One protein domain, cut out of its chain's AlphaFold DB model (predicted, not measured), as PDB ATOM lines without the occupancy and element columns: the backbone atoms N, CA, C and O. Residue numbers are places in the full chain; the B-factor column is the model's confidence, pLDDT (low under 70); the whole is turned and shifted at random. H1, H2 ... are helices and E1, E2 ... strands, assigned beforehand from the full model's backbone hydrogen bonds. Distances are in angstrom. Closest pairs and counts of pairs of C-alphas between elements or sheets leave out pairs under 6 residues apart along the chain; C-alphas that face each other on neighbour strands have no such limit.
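Overview. This is residues 28 to 175 of the 925 residues of an uncharacterized protein of Candidatus Riflebacteria bacterium (UniProt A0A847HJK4). Two long helices, H4 and H5, make a V, with short helices H1, H2 and H3 clustered at its open end and a small two-stranded sheet, E1 and E2, packed on the other end. The printed part has 148 residues, mostly helix, in the order H1 H2 H3 H4 E1 H5 H6 E2; the strands are parallel. It is compact, with a radius of gyration of the C-alphas of 15.8 A and spans of 48 by 35 by 22 A.

Along the chain. Find C-alpha 32 at (245.916, 254.664, 306.315), where H1 runs to 43. H2 is 49 to 57, H3 59 to 67, and H4 73 to 97, 36.0 A long. E1 is 117 to 122, H5 130 to 150, 30.5 A long, and H6 161 to 164. E2, 167 to 171, ends at (240.215, 286.209, 292.320).

Arrangement. Look at Tyr 38 and Gln 51, the closest C-alphas of H1 and H2, which touch at 6.0 A. H3 and H4 form a helical hairpin, a shallow tilt of 27 degrees, closest at Ala 66 and Tyr 76, 6.7 A. H4, with residues 90 to 95 alone, touches H5 at a steep tilt of 58 degrees; the C-alphas of Ser 95 and Val 136 are closest, 5.9 A. H5 touches H6 at Asn 141 and Trp 161, 5.2 A. E1, H5, H6 and E2 form a strand-helix-strand unit, parallel strands joined through helices, with a right-handed crossover. N 121 and O 170 are 2.8 A apart, within hydrogen-bond range. In H1 to H5 every O i to N i+4 pair is within range; H6 is too short for one.

Size, cuts and confidence. The C-alphas of Asp 33 and Gly 126 are farthest apart, 48.9 A. The printed part has no cut. H4 to E1 is a long link; pLDDT is under 70 at 28 to 29 and 105 to 109.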
ATOM      1  N   GLN A  28     242.967 254.699 293.311       49.00
ATOM      2  CA  GLN A  28     243.646 253.628 294.042       49.00
ATOM      3  C   GLN A  28     243.500 253.834 295.558       49.00
ATOM      4  O   GLN A  28     244.090 254.764 296.103       49.00
ATOM      5  N   ARG A  29     242.664 253.015 296.219       58.03
ATOM      6  CA  ARG A  29     242.411 253.128 297.662       58.03
ATOM      7  C   ARG A  29     243.669 252.687 298.398       58.03
ATOM      8  O   ARG A  29     243.920 251.495 298.526       58.03
ATOM      9  N   VAL A  30     244.455 253.666 298.826       79.06
ATOM     10  CA  VAL A  30     245.636 253.475 299.669       79.06
ATOM     11  C   VAL A  30     245.173 253.474 301.124       79.06
ATOM     12  O   VAL A  30     244.396 254.341 301.519       79.06
ATOM     13  N   SER A  31     245.610 252.486 301.900       83.62
ATOM     14  CA  SER A  31     245.259 252.362 303.319       83.62
ATOM     15  C   SER A  31     245.899 253.460 304.177       83.62
ATOM     16  O   SER A  31     246.920 254.051 303.803       83.62
ATOM     17  N   ASN A  32     245.341 253.703 305.371       86.12
ATOM     18  CA  ASN A  32     245.916 254.664 306.315       86.12
ATOM     19  C   ASN A  32     247.375 254.298 306.684       86.12
ATOM     20  O   ASN A  32     248.223 255.184 306.797       86.12
ATOM     21  N   ASP A  33     247.701 253.004 306.803       86.88
ATOM     22  CA  ASP A  33     249.063 252.528 307.094       86.88
ATOM     23  C   ASP A  33     250.042 252.731 305.929       86.88
ATOM     24  O   ASP A  33     251.186 253.142 306.144       86.88
ATOM     25  N   GLU A  34     249.619 252.500 304.684       89.44
ATOM     26  CA  GLU A  34     250.447 252.790 303.508       89.44
ATOM     27  C   GLU A  34     250.752 254.288 303.388       89.44
ATOM     28  O   GLU A  34     251.900 254.649 303.126       89.44
ATOM     29  N   LEU A  35     249.776 255.168 303.652       90.31
ATOM     30  CA  LEU A  35     250.009 256.617 303.675       90.31
ATOM     31  C   LEU A  35     251.017 257.025 304.762       90.31
ATOM     32  O   LEU A  35     251.904 257.830 304.478       90.31
ATOM     33  N   VAL A  36     250.949 256.448 305.971       92.12
ATOM     34  CA  VAL A  36     251.957 256.677 307.031       92.12
ATOM     35  C   VAL A  36     253.346 256.185 306.603       92.12
ATOM     36  O   VAL A  36     254.348 256.866 306.843       92.12
ATOM     37  N   ASN A  37     253.428 255.030 305.939       91.81
ATOM     38  CA  ASN A  37     254.696 254.476 305.465       91.81
ATOM     39  C   ASN A  37     255.310 255.316 304.335       91.81
ATOM     40  O   ASN A  37     256.504 255.618 304.385       91.81
ATOM     41  N   TYR A  38     254.512 255.762 303.359       93.12
ATOM     42  CA  TYR A  38     254.974 256.668 302.301       93.12
ATOM     43  C   TYR A  38     255.387 258.027 302.874       93.12
ATOM     44  O   TYR A  38     256.436 258.546 302.500       93.12
ATOM     45  N   ALA A  39     254.627 258.569 303.832       92.38
ATOM     46  CA  ALA A  39     254.950 259.807 304.538       92.38
ATOM     47  C   ALA A  39     256.328 259.737 305.221       92.38
ATOM     48  O   ALA A  39     257.167 260.622 305.041       92.38
ATOM     49  N   ARG A  40     256.594 258.645 305.950       93.44
ATOM     50  CA  ARG A  40     257.889 258.398 306.596       93.44
ATOM     51  C   ARG A  40     259.019 258.211 305.582       93.44
ATOM     52  O   ARG A  40     260.089 258.785 305.765       93.44
ATOM     53  N   ALA A  41     258.789 257.453 304.510       91.31
ATOM     54  CA  ALA A  41     259.776 257.267 303.447       91.31
ATOM     55  C   ALA A  41     260.124 258.598 302.754       91.31
ATOM     56  O   ALA A  41     261.293 258.852 302.471       91.31
ATOM     57  N   ALA A  42     259.141 259.480 302.535       92.00
ATOM     58  CA  ALA A  42     259.355 260.795 301.937       92.00
ATOM     59  C   ALA A  42     260.214 261.687 302.842       92.00
ATOM     60  O   ALA A  42     261.233 262.204 302.390       92.00
ATOM     61  N   ALA A  43     259.877 261.778 304.133       90.94
ATOM     62  CA  ALA A  43     260.652 262.535 305.119       90.94
ATOM     63  C   ALA A  43     262.099 262.024 305.302       90.94
ATOM     64  O   ALA A  43     262.984 262.787 305.686       90.94
ATOM     65  N   GLN A  44     262.356 260.749 304.993       90.69
ATOM     66  CA  GLN A  44     263.690 260.137 304.996       90.69
ATOM     67  C   GLN A  44     264.434 260.248 303.650       90.69
ATOM     68  O   GLN A  44     265.559 259.763 303.542       90.69
ATOM     69  N   GLY A  45     263.830 260.853 302.619       89.94
ATOM     70  CA  GLY A  45     264.404 260.943 301.271       89.94
ATOM     71  C   GLY A  45     264.430 259.612 300.502       89.94
ATOM     72  O   GLY A  45     265.198 259.467 299.557       89.94
ATOM     73  N   GLN A  46     263.618 258.635 300.918       92.31
ATOM     74  CA  GLN A  46     263.567 257.271 300.372       92.31
ATOM     75  C   GLN A  46     262.326 256.995 299.507       92.31
ATOM     76  O   GLN A  46     262.275 255.967 298.833       92.31
ATOM     77  N   ALA A  47     261.318 257.874 299.521       90.88
ATOM     78  CA  ALA A  47     260.106 257.683 298.725       90.88
ATOM     79  C   ALA A  47     260.368 257.811 297.217       90.88
ATOM     80  O   ALA A  47     261.063 258.718 296.753       90.88
ATOM     81  N   THR A  48     259.743 256.932 296.437       91.19
ATOM     82  CA  THR A  48     259.757 257.010 294.973       91.19
ATOM     83  C   THR A  48     258.906 258.179 294.468       91.19
ATOM     84  O   THR A  48     258.003 258.667 295.151       91.19
ATOM     85  N   ALA A  49     259.131 258.605 293.222       89.69
ATOM     86  CA  ALA A  49     258.329 259.660 292.599       89.69
ATOM     87  C   ALA A  49     256.821 259.310 292.547       89.69
ATOM     88  O   ALA A  49     255.975 260.177 292.767       89.69
ATOM     89  N   GLN A  50     256.489 258.024 292.368       90.06
ATOM     90  CA  GLN A  50     255.119 257.512 292.445       90.06
ATOM     91  C   GLN A  50     254.539 257.606 293.868       90.06
ATOM     92  O   GLN A  50     253.395 258.022 294.026       90.06
ATOM     93  N   GLN A  51     255.314 257.285 294.912       91.06
ATOM     94  CA  GLN A  51     254.875 257.434 296.309       91.06
ATOM     95  C   GLN A  51     254.642 258.906 296.681       91.06
ATOM     96  O   GLN A  51     253.626 259.228 297.295       91.06
ATOM     97  N   ASN A  52     255.510 259.817 296.234       91.25
ATOM     98  CA  ASN A  52     255.309 261.258 296.416       91.25
ATOM     99  C   ASN A  52     254.055 261.764 295.675       91.25
ATOM    100  O   ASN A  52     253.308 262.579 296.212       91.25
ATOM    101  N   ALA A  53     253.763 261.234 294.483       92.00
ATOM    102  CA  ALA A  53     252.527 261.533 293.760       92.00
ATOM    103  C   ALA A  53     251.270 260.966 294.453       92.00
ATOM    104  O   ALA A  53     250.223 261.610 294.436       92.00
ATOM    105  N   VAL A  54     251.369 259.805 295.111       92.12
ATOM    106  CA  VAL A  54     250.299 259.253 295.964       92.12
ATOM    107  C   VAL A  54     250.049 260.139 297.188       92.12
ATOM    108  O   VAL A  54     248.890 260.434 297.475       92.12
ATOM    109  N   LEU A  55     251.099 260.608 297.871       92.00
ATOM    110  CA  LEU A  55     250.971 261.561 298.983       92.00
ATOM    111  C   LEU A  55     250.333 262.881 298.528       92.00
ATOM    112  O   LEU A  55     249.452 263.401 299.206       92.00
ATOM    113  N   PHE A  56     250.724 263.389 297.353       93.44
ATOM    114  CA  PHE A  56     250.117 264.579 296.755       93.44
ATOM    115  C   PHE A  56     248.624 264.372 296.455       93.44
ATOM    116  O   PHE A  56     247.808 265.225 296.789       93.44
ATOM    117  N   ALA A  57     248.251 263.235 295.858       91.62
ATOM    118  CA  ALA A  57     246.874 262.927 295.464       91.62
ATOM    119  C   ALA A  57     245.921 262.626 296.639       91.62
ATOM    120  O   ALA A  57     244.707 262.740 296.463       91.62
ATOM    121  N   ASN A  58     246.462 262.253 297.806       90.62
ATOM    122  CA  ASN A  58     245.731 261.928 299.039       90.62
ATOM    123  C   ASN A  58     246.146 262.867 300.190       90.62
ATOM    124  O   ASN A  58     246.319 262.446 301.338       90.62
ATOM    125  N   ASN A  59     246.365 264.151 299.879       90.75
ATOM    126  CA  ASN A  59     246.788 265.140 300.872       90.75
ATOM    127  C   ASN A  59     245.741 265.325 301.990       90.75
ATOM    128  O   ASN A  59     246.092 265.678 303.111       90.75
ATOM    129  N   ASP A  60     244.462 265.062 301.725       87.44
ATOM    130  CA  ASP A  60     243.399 264.988 302.733       87.44
ATOM    131  C   ASP A  60     243.658 263.876 303.765       87.44
ATOM    132  O   ASP A  60     243.660 264.150 304.965       87.44
ATOM    133  N   GLY A  61     243.995 262.663 303.316       88.44
ATOM    134  CA  GLY A  61     244.418 261.556 304.176       88.44
ATOM    135  C   GLY A  61     245.682 261.883 304.979       88.44
ATOM    136  O   GLY A  61     245.714 261.681 306.191       88.44
ATOM    137  N   VAL A  62     246.700 262.480 304.346       90.44
ATOM    138  CA  VAL A  62     247.927 262.942 305.034       90.44
ATOM    139  C   VAL A  62     247.609 263.975 306.123       90.44
ATOM    140  O   VAL A  62     248.131 263.892 307.236       90.44
ATOM    141  N   ASN A  63     246.727 264.934 305.831       89.44
ATOM    142  CA  ASN A  63     246.250 265.913 306.807       89.44
ATOM    143  C   ASN A  63     245.516 265.240 307.973       89.44
ATOM    144  O   ASN A  63     245.781 265.570 309.130       89.44
ATOM    145  N   ASN A  64     244.632 264.287 307.685       88.88
ATOM    146  CA  ASN A  64     243.855 263.602 308.710       88.88
ATOM    147  C   ASN A  64     244.757 262.772 309.634       88.88
ATOM    148  O   ASN A  64     244.699 262.919 310.855       88.88
ATOM    149  N   LEU A  65     245.675 261.988 309.066       87.94
ATOM    150  CA  LEU A  65     246.641 261.182 309.815       87.94
ATOM    151  C   LEU A  65     247.602 262.037 310.662       87.94
ATOM    152  O   LEU A  65     248.047 261.593 311.721       87.94
ATOM    153  N   ALA A  66     247.882 263.280 310.258       89.25
ATOM    154  CA  ALA A  66     248.609 264.241 311.089       89.25
ATOM    155  C   ALA A  66     247.754 264.798 312.250       89.25
ATOM    156  O   ALA A  66     248.257 264.902 313.367       89.25
ATOM    157  N   ILE A  67     246.460 265.088 312.039       85.12
ATOM    158  CA  ILE A  67     245.516 265.486 313.114       85.12
ATOM    159  C   ILE A  67     245.300 264.340 314.123       85.12
ATOM    160  O   ILE A  67     245.102 264.591 315.315       85.12
ATOM    161  N   ALA A  68     245.362 263.089 313.662       82.06
ATOM    162  CA  ALA A  68     245.328 261.884 314.494       82.06
ATOM    163  C   ALA A  68     246.646 261.607 315.246       82.06
ATOM    164  O   ALA A  68     246.679 260.751 316.126       82.06
ATOM    165  N   GLY A  69     247.740 262.296 314.903       84.50
ATOM    166  CA  GLY A  69     249.073 262.044 315.464       84.50
ATOM    167  C   GLY A  69     249.780 260.792 314.922       84.50
ATOM    168  O   GLY A  69     250.824 260.419 315.453       84.50
ATOM    169  N   ARG A  70     249.247 260.152 313.869       87.81
ATOM    170  CA  ARG A  70     249.841 258.971 313.206       87.81
ATOM    171  C   ARG A  70     251.031 259.335 312.307       87.81
ATOM    172  O   ARG A  70     251.963 258.543 312.178       87.81
ATOM    173  N   ILE A  71     251.031 260.538 311.728       89.75
ATOM    174  CA  ILE A  71     252.197 261.140 311.058       89.75
ATOM    175  C   ILE A  71     252.850 262.127 312.030       89.75
ATOM    176  O   ILE A  71     252.165 262.970 312.613       89.75
ATOM    177  N   SER A  72     254.173 262.037 312.222       88.12
ATOM    178  CA  SER A  72     254.866 262.927 313.157       88.12
ATOM    179  C   SER A  72     254.870 264.372 312.648       88.12
ATOM    180  O   SER A  72     254.847 264.624 311.441       88.12
ATOM    181  N   LYS A  73     254.950 265.348 313.565       88.12
ATOM    182  CA  LYS A  73     254.989 266.773 313.195       88.12
ATOM    183  C   LYS A  73     256.104 267.068 312.183       88.12
ATOM    184  O   LYS A  73     255.867 267.836 311.257       88.12
ATOM    185  N   ASN A  74     257.282 266.466 312.351       88.94
ATOM    186  CA  ASN A  74     258.436 266.701 311.482       88.94
ATOM    187  C   ASN A  74     258.210 266.129 310.077       88.94
ATOM    188  O   ASN A  74     258.411 266.849 309.099       88.94
ATOM    189  N   ASP A  75     257.718 264.889 309.982       91.94
ATOM    190  CA  ASP A  75     257.398 264.256 308.696       91.94
ATOM    191  C   ASP A  75     256.322 265.067 307.959       91.94
ATOM    192  O   ASP A  75     256.473 265.403 306.786       91.94
ATOM    193  N   TYR A  76     255.272 265.484 308.676       92.44
ATOM    194  CA  TYR A  76     254.209 266.325 308.129       92.44
ATOM    195  C   TYR A  76     254.728 267.684 307.618       92.44
ATOM    196  O   TYR A  76     254.346 268.099 306.524       92.44
ATOM    197  N   GLN A  77     255.624 268.371 308.349       91.88
ATOM    198  CA  GLN A  77     256.222 269.629 307.865       91.88
ATOM    199  C   GLN A  77     257.004 269.442 306.560       91.88
ATOM    200  O   GLN A  77     256.954 270.318 305.695       91.88
ATOM    201  N   PHE A  78     257.721 268.323 306.414       91.06
ATOM    202  CA  PHE A  78     258.440 267.999 305.183       91.06
ATOM    203  C   PHE A  78     257.463 267.760 304.024       91.06
ATOM    204  O   PHE A  78     257.544 268.428 302.996       91.06
ATOM    205  N   ILE A  79     256.478 266.876 304.216       91.38
ATOM    206  CA  ILE A  79     255.517 266.495 303.169       91.38
ATOM    207  C   ILE A  79     254.690 267.697 302.706       91.38
ATOM    208  O   ILE A  79     254.473 267.860 301.508       91.38
ATOM    209  N   GLN A  80     254.263 268.576 303.619       92.06
ATOM    210  CA  GLN A  80     253.525 269.783 303.233       92.06
ATOM    211  C   GLN A  80     254.379 270.808 302.489       92.06
ATOM    212  O   GLN A  80     253.842 271.531 301.653       92.06
ATOM    213  N   ARG A  81     255.690 270.866 302.747       90.06
ATOM    214  CA  ARG A  81     256.602 271.714 301.973       90.06
ATOM    215  C   ARG A  81     256.690 271.233 300.527       90.06
ATOM    216  O   ARG A  81     256.524 272.043 299.619       90.06
ATOM    217  N   GLU A  82     256.867 269.929 300.326       89.81
ATOM    218  CA  GLU A  82     256.891 269.307 298.996       89.81
ATOM    219  C   GLU A  82     255.539 269.442 298.278       89.81
ATOM    220  O   GLU A  82     255.486 269.851 297.115       89.81
ATOM    221  N   PHE A  83     254.430 269.188 298.985       92.25
ATOM    222  CA  PHE A  83     253.075 269.401 298.471       92.25
ATOM    223  C   PHE A  83     252.866 270.854 298.031       92.25
ATOM    224  O   PHE A  83     252.472 271.091 296.890       92.25
ATOM    225  N   ALA A  84     253.165 271.830 298.897       90.56
ATOM    226  CA  ALA A  84     252.984 273.247 298.600       90.56
ATOM    227  C   ALA A  84     253.867 273.699 297.427       90.56
ATOM    228  O   ALA A  84     253.365 274.356 296.519       90.56
ATOM    229  N   ALA A  85     255.142 273.299 297.394       89.56
ATOM    230  CA  ALA A  85     256.052 273.621 296.297       89.56
ATOM    231  C   ALA A  85     255.556 273.054 294.955       89.56
ATOM    232  O   ALA A  85     255.523 273.769 293.948       89.56
ATOM    233  N   LYS A  86     255.105 271.791 294.933       93.06
ATOM    234  CA  LYS A  86     254.561 271.176 293.716       93.06
ATOM    235  C   LYS A  86     253.236 271.812 293.294       93.06
ATOM    236  O   LYS A  86     253.047 272.073 292.105       93.06
ATOM    237  N   ASN A  87     252.342 272.083 294.244       93.25
ATOM    238  CA  ASN A  87     251.044 272.698 293.981       93.25
ATOM    239  C   ASN A  87     251.214 274.120 293.420       93.25
ATOM    240  O   ASN A  87     250.665 274.447 292.369       93.25
ATOM    241  N   ASP A  88     252.072 274.932 294.042       91.00
ATOM    242  CA  ASP A  88     252.351 276.307 293.620       91.00
ATOM    243  C   ASP A  88     253.030 276.370 292.249       91.00
ATOM    244  O   ASP A  88     252.734 277.274 291.464       91.00
ATOM    245  N   SER A  89     253.875 275.386 291.915       92.19
ATOM    246  CA  SER A  89     254.426 275.234 290.564       92.19
ATOM    247  C   SER A  89     253.318 275.036 289.524       92.19
ATOM    248  O   SER A  89     253.296 275.749 288.521       92.19
ATOM    249  N   LEU A  90     252.381 274.109 289.767       94.31
ATOM    250  CA  LEU A  90     251.268 273.812 288.853       94.31
ATOM    251  C   LEU A  90     250.325 275.018 288.705       94.31
ATOM    252  O   LEU A  90     249.970 275.401 287.590       94.31
ATOM    253  N   ILE A  91     249.968 275.669 289.817       93.50
ATOM    254  CA  ILE A  91     249.130 276.880 289.833       93.50
ATOM    255  C   ILE A  91     249.793 278.016 289.038       93.50
ATOM    256  O   ILE A  91     249.134 278.677 288.229       93.50
ATOM    257  N   SER A  92     251.097 278.231 289.234       91.62
ATOM    258  CA  SER A  92     251.856 279.292 288.560       91.62
ATOM    259  C   SER A  92     251.992 279.048 287.057       91.62
ATOM    260  O   SER A  92     251.852 279.979 286.264       91.62
ATOM    261  N   GLU A  93     252.243 277.802 286.652       92.56
ATOM    262  CA  GLU A  93     252.345 277.394 285.249       92.56
ATOM    263  C   GLU A  93     251.013 277.557 284.507       92.56
ATOM    264  O   GLU A  93     250.959 278.152 283.427       92.56
ATOM    265  N   VAL A  94     249.915 277.088 285.105       94.12
ATOM    266  CA  VAL A  94     248.565 277.255 284.555       94.12
ATOM    267  C   VAL A  94     248.206 278.735 284.427       94.12
ATOM    268  O   VAL A  94     247.764 279.163 283.363       94.12
ATOM    269  N   SER A  95     248.431 279.529 285.476       92.88
ATOM    270  CA  SER A  95     248.085 280.955 285.470       92.88
ATOM    271  C   SER A  95     248.866 281.718 284.399       92.88
ATOM    272  O   SER A  95     248.271 282.481 283.638       92.88
ATOM    273  N   ARG A  96     250.168 281.429 284.251       92.38
ATOM    274  CA  ARG A  96     251.024 282.035 283.220       92.38
ATOM    275  C   ARG A  96     250.547 281.719 281.801       92.38
ATOM    276  O   ARG A  96     250.561 282.614 280.962       92.38
ATOM    277  N   ARG A  97     250.081 280.489 281.528       93.12
ATOM    278  CA  ARG A  97     249.500 280.117 280.217       93.12
ATOM    279  C   ARG A  97     248.242 280.916 279.865       93.12
ATOM    280  O   ARG A  97     247.996 281.150 278.690       93.12
ATOM    281  N   HIS A  98     247.486 281.370 280.866       91.31
ATOM    282  CA  HIS A  98     246.315 282.242 280.691       91.31
ATOM    283  C   HIS A  98     246.653 283.747 280.734       91.31
ATOM    284  O   HIS A  98     245.744 284.572 280.773       91.31
ATOM    285  N   GLY A  99     247.940 284.123 280.733       89.56
ATOM    286  CA  GLY A  99     248.387 285.524 280.800       89.56
ATOM    287  C   GLY A  99     248.240 286.169 282.183       89.56
ATOM    288  O   GLY A  99     248.265 287.391 282.301       89.56
ATOM    289  N   LEU A 100     248.066 285.362 283.232       92.94
ATOM    290  CA  LEU A 100     247.768 285.809 284.591       92.94
ATOM    291  C   LEU A 100     248.918 285.501 285.550       92.94
ATOM    292  O   LEU A 100     249.791 284.670 285.290       92.94
ATOM    293  N   THR A 101     248.900 286.169 286.698       90.88
ATOM    294  CA  THR A 101     249.866 285.951 287.780       90.88
ATOM    295  C   THR A 101     249.151 285.532 289.053       90.88
ATOM    296  O   THR A 101     247.967 285.805 289.226       90.88
ATOM    297  N   VAL A 102     249.870 284.864 289.949       89.25
ATOM    298  CA  VAL A 102     249.365 284.503 291.274       89.25
ATOM    299  C   VAL A 102     250.239 285.184 292.315       89.25
ATOM    300  O   VAL A 102     251.461 285.240 292.155       89.25
ATOM    301  N   ALA A 103     249.612 285.746 293.347       82.00
ATOM    302  CA  ALA A 103     250.323 286.368 294.453       82.00
ATOM    303  C   ALA A 103     251.259 285.342 295.122       82.00
ATOM    304  O   ALA A 103     250.870 284.178 295.273       82.00
ATOM    305  N   PRO A 104     252.480 285.737 295.530       71.38
ATOM    306  CA  PRO A 104     253.407 284.820 296.180       71.38
ATOM    307  C   PRO A 104     252.776 284.230 297.445       71.38
ATOM    308  O   PRO A 104     252.082 284.925 298.191       71.38
ATOM    309  N   ALA A 105     253.029 282.943 297.694       69.38
ATOM    310  CA  ALA A 105     252.580 282.292 298.915       69.38
ATOM    311  C   ALA A 105     253.129 283.039 300.142       69.38
ATOM    312  O   ALA A 105     254.315 283.377 300.189       69.38
ATOM    313  N   LYS A 106     252.280 283.284 301.150       66.38
ATOM    314  CA  LYS A 106     252.748 283.817 302.435       66.38
ATOM    315  C   LYS A 106     253.752 282.827 303.024       66.38
ATOM    316  O   LYS A 106     253.408 281.663 303.235       66.38
ATOM    317  N   GLN A 107     254.973 283.287 303.293       59.31
ATOM    318  CA  GLN A 107     255.942 282.495 304.043       59.31
ATOM    319  C   GLN A 107     255.349 282.183 305.419       59.31
ATOM    320  O   GLN A 107     254.865 283.074 306.117       59.31
ATOM    321  N   SER A 108     255.347 280.904 305.778       63.31
ATOM    322  CA  SER A 108     254.887 280.425 307.073       63.31
ATOM    323  C   SER A 108     255.955 279.524 307.663       63.31
ATOM    324  O   SER A 108     256.408 278.588 307.004       63.31
ATOM    325  N   ASP A 109     256.327 279.784 308.915       66.19
ATOM    326  CA  ASP A 109     257.345 279.002 309.624       66.19
ATOM    327  C   ASP A 109     256.898 277.551 309.883       66.19
ATOM    328  O   ASP A 109     257.722 276.685 310.176       66.19
ATOM    329  N   SER A 110     255.591 277.266 309.785       82.50
ATOM    330  CA  SER A 110     255.054 275.904 309.860       82.50
ATOM    331  C   SER A 110     253.672 275.749 309.216       82.50
ATOM    332  O   SER A 110     252.786 276.589 309.367       82.50
ATOM    333  N   TYR A 111     253.452 274.609 308.566       84.50
ATOM    334  CA  TYR A 111     252.153 274.186 308.052       84.50
ATOM    335  C   TYR A 111     251.282 273.618 309.181       84.50
ATOM    336  O   TYR A 111     251.757 272.834 310.007       84.50
ATOM    337  N   LYS A 112     249.989 273.961 309.201       84.31
ATOM    338  CA  LYS A 112     249.003 273.414 310.153       84.31
ATOM    339  C   LYS A 112     248.119 272.358 309.468       84.31
ATOM    340  O   LYS A 112     247.552 272.698 308.426       84.31
ATOM    341  N   PRO A 113     247.954 271.146 310.033       83.44
ATOM    342  CA  PRO A 113     247.074 270.105 309.494       83.44
ATOM    343  C   PRO A 113     245.664 270.578 309.135       83.44
ATOM    344  O   PRO A 113     245.031 271.344 309.865       83.44
ATOM    345  N   GLY A 114     245.192 270.131 307.974       76.75
ATOM    346  CA  GLY A 114     243.876 270.430 307.416       76.75
ATOM    347  C   GLY A 114     243.663 271.912 307.113       76.75
ATOM    348  O   GLY A 114     242.573 272.412 307.375       76.75
ATOM    349  N   THR A 115     244.695 272.636 306.665       76.12
ATOM    350  CA  THR A 115     244.586 274.039 306.223       76.12
ATOM    351  C   THR A 115     244.544 274.103 304.701       76.12
ATOM    352  O   THR A 115     245.389 273.504 304.042       76.12
ATOM    353  N   ASP A 116     243.575 274.841 304.168       79.25
ATOM    354  CA  ASP A 116     243.344 274.970 302.731       79.25
ATOM    355  C   ASP A 116     244.458 275.801 302.054       79.25
ATOM    356  O   ASP A 116     245.095 276.659 302.676       79.25
ATOM    357  N   THR A 117     244.722 275.542 300.770       82.31
ATOM    358  CA  THR A 117     245.726 276.268 299.977       82.31
ATOM    359  C   THR A 117     245.078 277.449 299.258       82.31
ATOM    360  O   THR A 117     244.641 277.336 298.113       82.31
ATOM    361  N   ASP A 118     245.044 278.598 299.930       83.38
ATOM    362  CA  ASP A 118     244.553 279.860 299.370       83.38
ATOM    363  C   ASP A 118     245.591 280.495 298.423       83.38
ATOM    364  O   ASP A 118     246.743 280.729 298.813       83.38
ATOM    365  N   ARG A 119     245.202 280.820 297.182       86.69
ATOM    366  CA  ARG A 119     246.056 281.523 296.204       86.69
ATOM    367  C   ARG A 119     245.282 282.603 295.461       86.69
ATOM    368  O   ARG A 119     244.241 282.328 294.876       86.69
ATOM    369  N   GLN A 120     245.805 283.829 295.452       88.00
ATOM    370  CA  GLN A 120     245.157 284.956 294.776       88.00
ATOM    371  C   GLN A 120     245.616 285.087 293.329       88.00
ATOM    372  O   GLN A 120     246.782 285.374 293.067       88.00
ATOM    373  N   LEU A 121     244.681 284.920 292.404       90.69
ATOM    374  CA  LEU A 121     244.831 285.188 290.984       90.69
ATOM    375  C   LEU A 121     244.706 286.696 290.723       90.69
ATOM    376  O   LEU A 121     243.759 287.342 291.176       90.69
ATOM    377  N   GLN A 122     245.669 287.234 289.980       90.12
ATOM    378  CA  GLN A 122     245.832 288.651 289.668       90.12
ATOM    379  C   GLN A 122     246.041 288.834 288.162       90.12
ATOM    380  O   GLN A 122     246.870 288.148 287.550       90.12
ATOM    381  N   ASN A 123     245.339 289.803 287.576       88.19
ATOM    382  CA  ASN A 123     245.589 290.269 286.217       88.19
ATOM    383  C   ASN A 123     246.390 291.580 286.285       88.19
ATOM    384  O   ASN A 123     245.874 292.601 286.720       88.19
ATOM    385  N   ARG A 124     247.662 291.564 285.864       80.44
ATOM    386  CA  ARG A 124     248.512 292.776 285.860       80.44
ATOM    387  C   ARG A 124     248.241 293.710 284.676       80.44
ATOM    388  O   ARG A 124     248.814 294.794 284.628       80.44
ATOM    389  N   SER A 125     247.412 293.287 283.724       75.25
ATOM    390  CA  SER A 125     247.164 293.987 282.458       75.25
ATOM    391  C   SER A 125     245.735 294.526 282.327       75.25
ATOM    392  O   SER A 125     245.379 295.039 281.271       75.25
ATOM    393  N   GLY A 126     244.905 294.416 283.370       77.25
ATOM    394  CA  GLY A 126     243.528 294.912 283.386       77.25
ATOM    395  C   GLY A 126     242.678 294.224 284.453       77.25
ATOM    396  O   GLY A 126     243.200 293.496 285.292       77.25
ATOM    397  N   GLU A 127     241.360 294.413 284.405       85.50
ATOM    398  CA  GLU A 127     240.433 293.700 285.294       85.50
ATOM    399  C   GLU A 127     240.483 292.177 285.071       85.50
ATOM    400  O   GLU A 127     240.692 291.681 283.960       85.50
ATOM    401  N   LEU A 128     240.265 291.414 286.139       89.62
ATOM    402  CA  LEU A 128     240.091 289.968 286.101       89.62
ATOM    403  C   LEU A 128     238.611 289.628 285.861       89.62
ATOM    404  O   LEU A 128     237.719 290.186 286.498       89.62
ATOM    405  N   THR A 129     238.343 288.670 284.973       89.56
ATOM    406  CA  THR A 129     236.985 288.244 284.587       89.56
ATOM    407  C   THR A 129     236.600 286.881 285.170       89.56
ATOM    408  O   THR A 129     237.449 286.033 285.461       89.56
ATOM    409  N   VAL A 130     235.293 286.618 285.292       89.75
ATOM    410  CA  VAL A 130     234.765 285.326 285.784       89.75
ATOM    411  C   VAL A 130     235.266 284.143 284.944       89.75
ATOM    412  O   VAL A 130     235.593 283.086 285.487       89.75
ATOM    413  N   ASN A 131     235.358 284.313 283.622       91.19
ATOM    414  CA  ASN A 131     235.799 283.253 282.714       91.19
ATOM    415  C   ASN A 131     237.298 282.958 282.851       91.19
ATOM    416  O   ASN A 131     237.679 281.794 282.799       91.19
ATOM    417  N   GLN A 132     238.139 283.964 283.115       91.06
ATOM    418  CA  GLN A 132     239.557 283.747 283.426       91.06
ATOM    419  C   GLN A 132     239.744 282.880 284.681       91.06
ATOM    420  O   GLN A 132     240.507 281.916 284.641       91.06
ATOM    421  N   VAL A 133     239.000 283.150 285.763       91.31
ATOM    422  CA  VAL A 133     239.041 282.329 286.992       91.31
ATOM    423  C   VAL A 133     238.619 280.881 286.706       91.31
ATOM    424  O   VAL A 133     239.312 279.942 287.101       91.31
ATOM    425  N   LYS A 134     237.513 280.689 285.972       92.06
ATOM    426  CA  LYS A 134     237.029 279.356 285.563       92.06
ATOM    427  C   LYS A 134     238.063 278.606 284.722       92.06
ATOM    428  O   LYS A 134     238.347 277.443 285.004       92.06
ATOM    429  N   ASN A 135     238.651 279.268 283.728       92.75
ATOM    430  CA  ASN A 135     239.636 278.673 282.827       92.75
ATOM    431  C   ASN A 135     240.906 278.251 283.573       92.75
ATOM    432  O   ASN A 135     241.362 277.124 283.387       92.75
ATOM    433  N   VAL A 136     241.430 279.090 284.475       93.81
ATOM    434  CA  VAL A 136     242.588 278.736 285.313       93.81
ATOM    435  C   VAL A 136     242.277 277.534 286.212       93.81
ATOM    436  O   VAL A 136     243.059 276.587 286.226       93.81
ATOM    437  N   ARG A 137     241.130 277.499 286.911       92.06
ATOM    438  CA  ARG A 137     240.779 276.357 287.784       92.06
ATOM    439  C   ARG A 137     240.571 275.058 286.987       92.06
ATOM    440  O   ARG A 137     241.038 274.001 287.408       92.06
ATOM    441  N   ASN A 138     239.956 275.135 285.804       92.06
ATOM    442  CA  ASN A 138     239.765 273.981 284.919       92.06
ATOM    443  C   ASN A 138     241.095 273.458 284.348       92.06
ATOM    444  O   ASN A 138     241.353 272.255 284.399       92.06
ATOM    445  N   SER A 139     241.967 274.344 283.858       94.12
ATOM    446  CA  SER A 139     243.305 273.966 283.386       94.12
ATOM    447  C   SER A 139     244.198 273.446 284.516       94.12
ATOM    448  O   SER A 139     245.022 272.572 284.275       94.12
ATOM    449  N   TYR A 140     244.018 273.909 285.756       94.62
ATOM    450  CA  TYR A 140     244.708 273.353 286.922       94.62
ATOM    451  C   TYR A 140     244.273 271.908 287.207       94.62
ATOM    452  O   TYR A 140     245.131 271.042 287.369       94.62
ATOM    453  N   ASN A 141     242.969 271.608 287.165       93.12
ATOM    454  CA  ASN A 141     242.479 270.229 287.298       93.12
ATOM    455  C   ASN A 141     243.044 269.309 286.195       93.12
ATOM    456  O   ASN A 141     243.385 268.152 286.458       93.12
ATOM    457  N   GLN A 142     243.195 269.821 284.971       92.62
ATOM    458  CA  GLN A 142     243.854 269.102 283.877       92.62
ATOM    459  C   GLN A 142     245.355 268.902 284.135       92.62
ATOM    460  O   GLN A 142     245.856 267.800 283.931       92.62
ATOM    461  N   GLU A 143     246.070 269.908 284.642       94.19
ATOM    462  CA  GLU A 143     247.517 269.800 284.861       94.19
ATOM    463  C   GLU A 143     247.884 268.896 286.043       94.19
ATOM    464  O   GLU A 143     248.813 268.094 285.942       94.19
ATOM    465  N   VAL A 144     247.102 268.921 287.130       94.69
ATOM    466  CA  VAL A 144     247.209 267.906 288.192       94.69
ATOM    467  C   VAL A 144     246.951 266.509 287.618       94.69
ATOM    468  O   VAL A 144     247.704 265.578 287.900       94.69
ATOM    469  N   SER A 145     245.937 266.360 286.757       93.25
ATOM    470  CA  SER A 145     245.639 265.081 286.104       93.25
ATOM    471  C   SER A 145     246.804 264.578 285.240       93.25
ATOM    472  O   SER A 145     247.145 263.394 285.291       93.25
ATOM    473  N   ASN A 146     247.437 265.460 284.464       93.06
ATOM    474  CA  ASN A 146     248.600 265.134 283.639       93.06
ATOM    475  C   ASN A 146     249.805 264.745 284.500       93.06
ATOM    476  O   ASN A 146     250.438 263.719 284.245       93.06
ATOM    477  N   TYR A 147     250.080 265.517 285.557       94.19
ATOM    478  CA  TYR A 147     251.141 265.211 286.510       94.19
ATOM    479  C   TYR A 147     250.946 263.820 287.127       94.19
ATOM    480  O   TYR A 147     251.843 262.990 287.016       94.19
ATOM    481  N   LEU A 148     249.780 263.507 287.695       93.56
ATOM    482  CA  LEU A 148     249.560 262.214 288.355       93.56
ATOM    483  C   LEU A 148     249.617 261.030 287.372       93.56
ATOM    484  O   LEU A 148     250.230 260.008 287.686       93.56
ATOM    485  N   LYS A 149     249.098 261.190 286.145       92.00
ATOM    486  CA  LYS A 149     249.271 260.202 285.062       92.00
ATOM    487  C   LYS A 149     250.742 259.986 284.697       92.00
ATOM    488  O   LYS A 149     251.150 258.842 284.525       92.00
ATOM    489  N   SER A 150     251.549 261.052 284.626       92.75
ATOM    490  CA  SER A 150     252.990 260.952 284.328       92.75
ATOM    491  C   SER A 150     253.772 260.152 285.378       92.75
ATOM    492  O   SER A 150     254.819 259.596 285.068       92.75
ATOM    493  N   GLN A 151     253.249 260.067 286.607       92.19
ATOM    494  CA  GLN A 151     253.829 259.300 287.714       92.19
ATOM    495  C   GLN A 151     253.231 257.885 287.838       92.19
ATOM    496  O   GLN A 151     253.480 257.192 288.822       92.19
ATOM    497  N   GLY A 152     252.436 257.445 286.855       87.06
ATOM    498  CA  GLY A 152     251.867 256.096 286.795       87.06
ATOM    499  C   GLY A 152     250.574 255.888 287.591       87.06
ATOM    500  O   GLY A 152     250.142 254.744 287.738       87.06
ATOM    501  N   LEU A 153     249.934 256.946 288.109       88.19
ATOM    502  CA  LEU A 153     248.674 256.809 288.848       88.19
ATOM    503  C   LEU A 153     247.474 256.699 287.897       88.19
ATOM    504  O   LEU A 153     247.323 257.471 286.946       88.19
ATOM    505  N   LYS A 154     246.564 255.770 288.207       85.81
ATOM    506  CA  LYS A 154     245.245 255.674 287.566       85.81
ATOM    507  C   LYS A 154     244.308 256.709 288.189       85.81
ATOM    508  O   LYS A 154     244.103 256.699 289.400       85.81
ATOM    509  N   ILE A 155     243.736 257.580 287.360       84.31
ATOM    510  CA  ILE A 155     242.845 258.663 287.796       84.31
ATOM    511  C   ILE A 155     241.575 258.723 286.946       84.31
ATOM    512  O   ILE A 155     241.608 258.443 285.745       84.31
ATOM    513  N   SER A 156     240.476 259.138 287.570       79.06
ATOM    514  CA  SER A 156     239.186 259.360 286.918       79.06
ATOM    515  C   SER A 156     239.241 260.532 285.934       79.06
ATOM    516  O   SER A 156     239.928 261.533 286.156       79.06
ATOM    517  N   ALA A 157     238.503 260.426 284.829       77.25
ATOM    518  CA  ALA A 157     238.351 261.531 283.890       77.25
ATOM    519  C   ALA A 157     237.457 262.626 284.498       77.25
ATOM    520  O   ALA A 157     236.375 262.331 284.993       77.25
ATOM    521  N   GLY A 158     237.900 263.886 284.442       77.81
ATOM    522  CA  GLY A 158     237.132 265.029 284.955       77.81
ATOM    523  C   GLY A 158     237.199 265.252 286.474       77.81
ATOM    524  O   GLY A 158     236.427 266.059 286.983       77.81
ATOM    525  N   GLU A 159     238.105 264.579 287.193       85.75
ATOM    526  CA  GLU A 159     238.286 264.741 288.644       85.75
ATOM    527  C   GLU A 159     238.528 266.218 289.041       85.75
ATOM    528  O   GLU A 159     239.407 266.900 288.500       85.75
ATOM    529  N   ASN A 160     237.773 266.715 290.028       89.06
ATOM    530  CA  ASN A 160     237.931 268.068 290.571       89.06
ATOM    531  C   ASN A 160     239.079 268.130 291.596       89.06
ATOM    532  O   ASN A 160     238.856 268.200 292.809       89.06
ATOM    533  N   TRP A 161     240.318 268.116 291.103       91.31
ATOM    534  CA  TRP A 161     241.521 268.171 291.938       91.31
ATOM    535  C   TRP A 161     241.595 269.405 292.838       91.31
ATOM    536  O   TRP A 161     242.002 269.273 293.983       91.31
ATOM    537  N   ALA A 162     241.147 270.578 292.389       88.69
ATOM    538  CA  ALA A 162     241.103 271.783 293.219       88.69
ATOM    539  C   ALA A 162     240.231 271.591 294.474       88.69
ATOM    540  O   ALA A 162     240.626 271.996 295.563       88.69
ATOM    541  N   GLY A 163     239.085 270.912 294.345       86.12
ATOM    542  CA  GLY A 163     238.265 270.521 295.494       86.12
ATOM    543  C   GLY A 163     238.947 269.466 296.372       86.12
ATOM    544  O   GLY A 163     239.050 269.644 297.582       86.12
ATOM    545  N   LYS A 164     239.464 268.390 295.763       86.81
ATOM    546  CA  LYS A 164     240.091 267.260 296.475       86.81
ATOM    547  C   LYS A 164     241.361 267.640 297.245       86.81
ATOM    548  O   LYS A 164     241.596 267.144 298.339       86.81
ATOM    549  N   LEU A 165     242.156 268.548 296.688       88.31
ATOM    550  CA  LEU A 165     243.393 269.063 297.278       88.31
ATOM    551  C   LEU A 165     243.167 270.318 298.137       88.31
ATOM    552  O   LEU A 165     244.144 270.979 298.493       88.31
ATOM    553  N   ALA A 166     241.907 270.678 298.420       86.38
ATOM    554  CA  ALA A 166     241.510 271.878 299.163       86.38
ATOM    555  C   ALA A 166     242.277 273.139 298.708       86.38
ATOM    556  O   ALA A 166     242.862 273.864 299.510       86.38
ATOM    557  N   THR A 167     242.350 273.352 297.392       87.56
ATOM    558  CA  THR A 167     243.151 274.402 296.755       87.56
ATOM    559  C   THR A 167     242.237 275.432 296.101       87.56
ATOM    560  O   THR A 167     241.622 275.177 295.062       87.56
ATOM    561  N   ASP A 168     242.180 276.625 296.691       84.88
ATOM    562  CA  ASP A 168     241.317 277.714 296.245       84.88
ATOM    563  C   ASP A 168     242.122 278.820 295.547       84.88
ATOM    564  O   ASP A 168     242.651 279.757 296.147       84.88
ATOM    565  N   ILE A 169     242.175 278.695 294.214       88.44
ATOM    566  CA  ILE A 169     242.634 279.736 293.288       88.44
ATOM    567  C   ILE A 169     241.522 280.793 293.175       88.44
ATOM    568  O   ILE A 169     240.601 280.659 292.367       88.44
ATOM    569  N   MET A 170     241.580 281.810 294.031       88.38
ATOM    570  CA  MET A 170     240.564 282.857 294.172       88.38
ATOM    571  C   MET A 170     240.929 284.117 293.376       88.38
ATOM    572  O   MET A 170     242.105 284.473 293.325       88.38
ATOM    573  N   PRO A 171     239.960 284.860 292.813       90.00
ATOM    574  CA  PRO A 171     240.215 286.209 292.320       90.00
ATOM    575  C   PRO A 171     240.659 287.138 293.460       90.00
ATOM    576  O   PRO A 171     240.144 287.067 294.578       90.00
ATOM    577  N   SER A 172     241.574 288.057 293.168       87.06
ATOM    578  CA  SER A 172     241.848 289.212 294.029       87.06
ATOM    579  C   SER A 172     240.600 290.112 294.153       87.06
ATOM    580  O   SER A 172     240.003 290.458 293.130       87.06
ATOM    581  N   PRO A 173     240.191 290.540 295.366       86.44
ATOM    582  CA  PRO A 173     239.043 291.435 295.554       86.44
ATOM    583  C   PRO A 173     239.329 292.897 295.176       86.44
ATOM    584  O   PRO A 173     238.428 293.733 295.252       86.44
ATOM    585  N   TYR A 174     240.573 293.223 294.811       85.44
ATOM    586  CA  TYR A 174     240.958 294.540 294.298       85.44
ATOM    587  C   TYR A 174     240.943 294.587 292.760       85.44
ATOM    588  O   TYR A 174     240.677 295.646 292.202       85.44
ATOM    589  N   ASP A 175     241.130 293.443 292.089       85.12
ATOM    590  CA  ASP A 175     241.321 293.362 290.630       85.12
ATOM    591  C   ASP A 175     240.049 292.925 289.868       85.12
ATOM    592  O   ASP A 175     240.105 292.618 288.679       85.12
TER     593      ASP A 175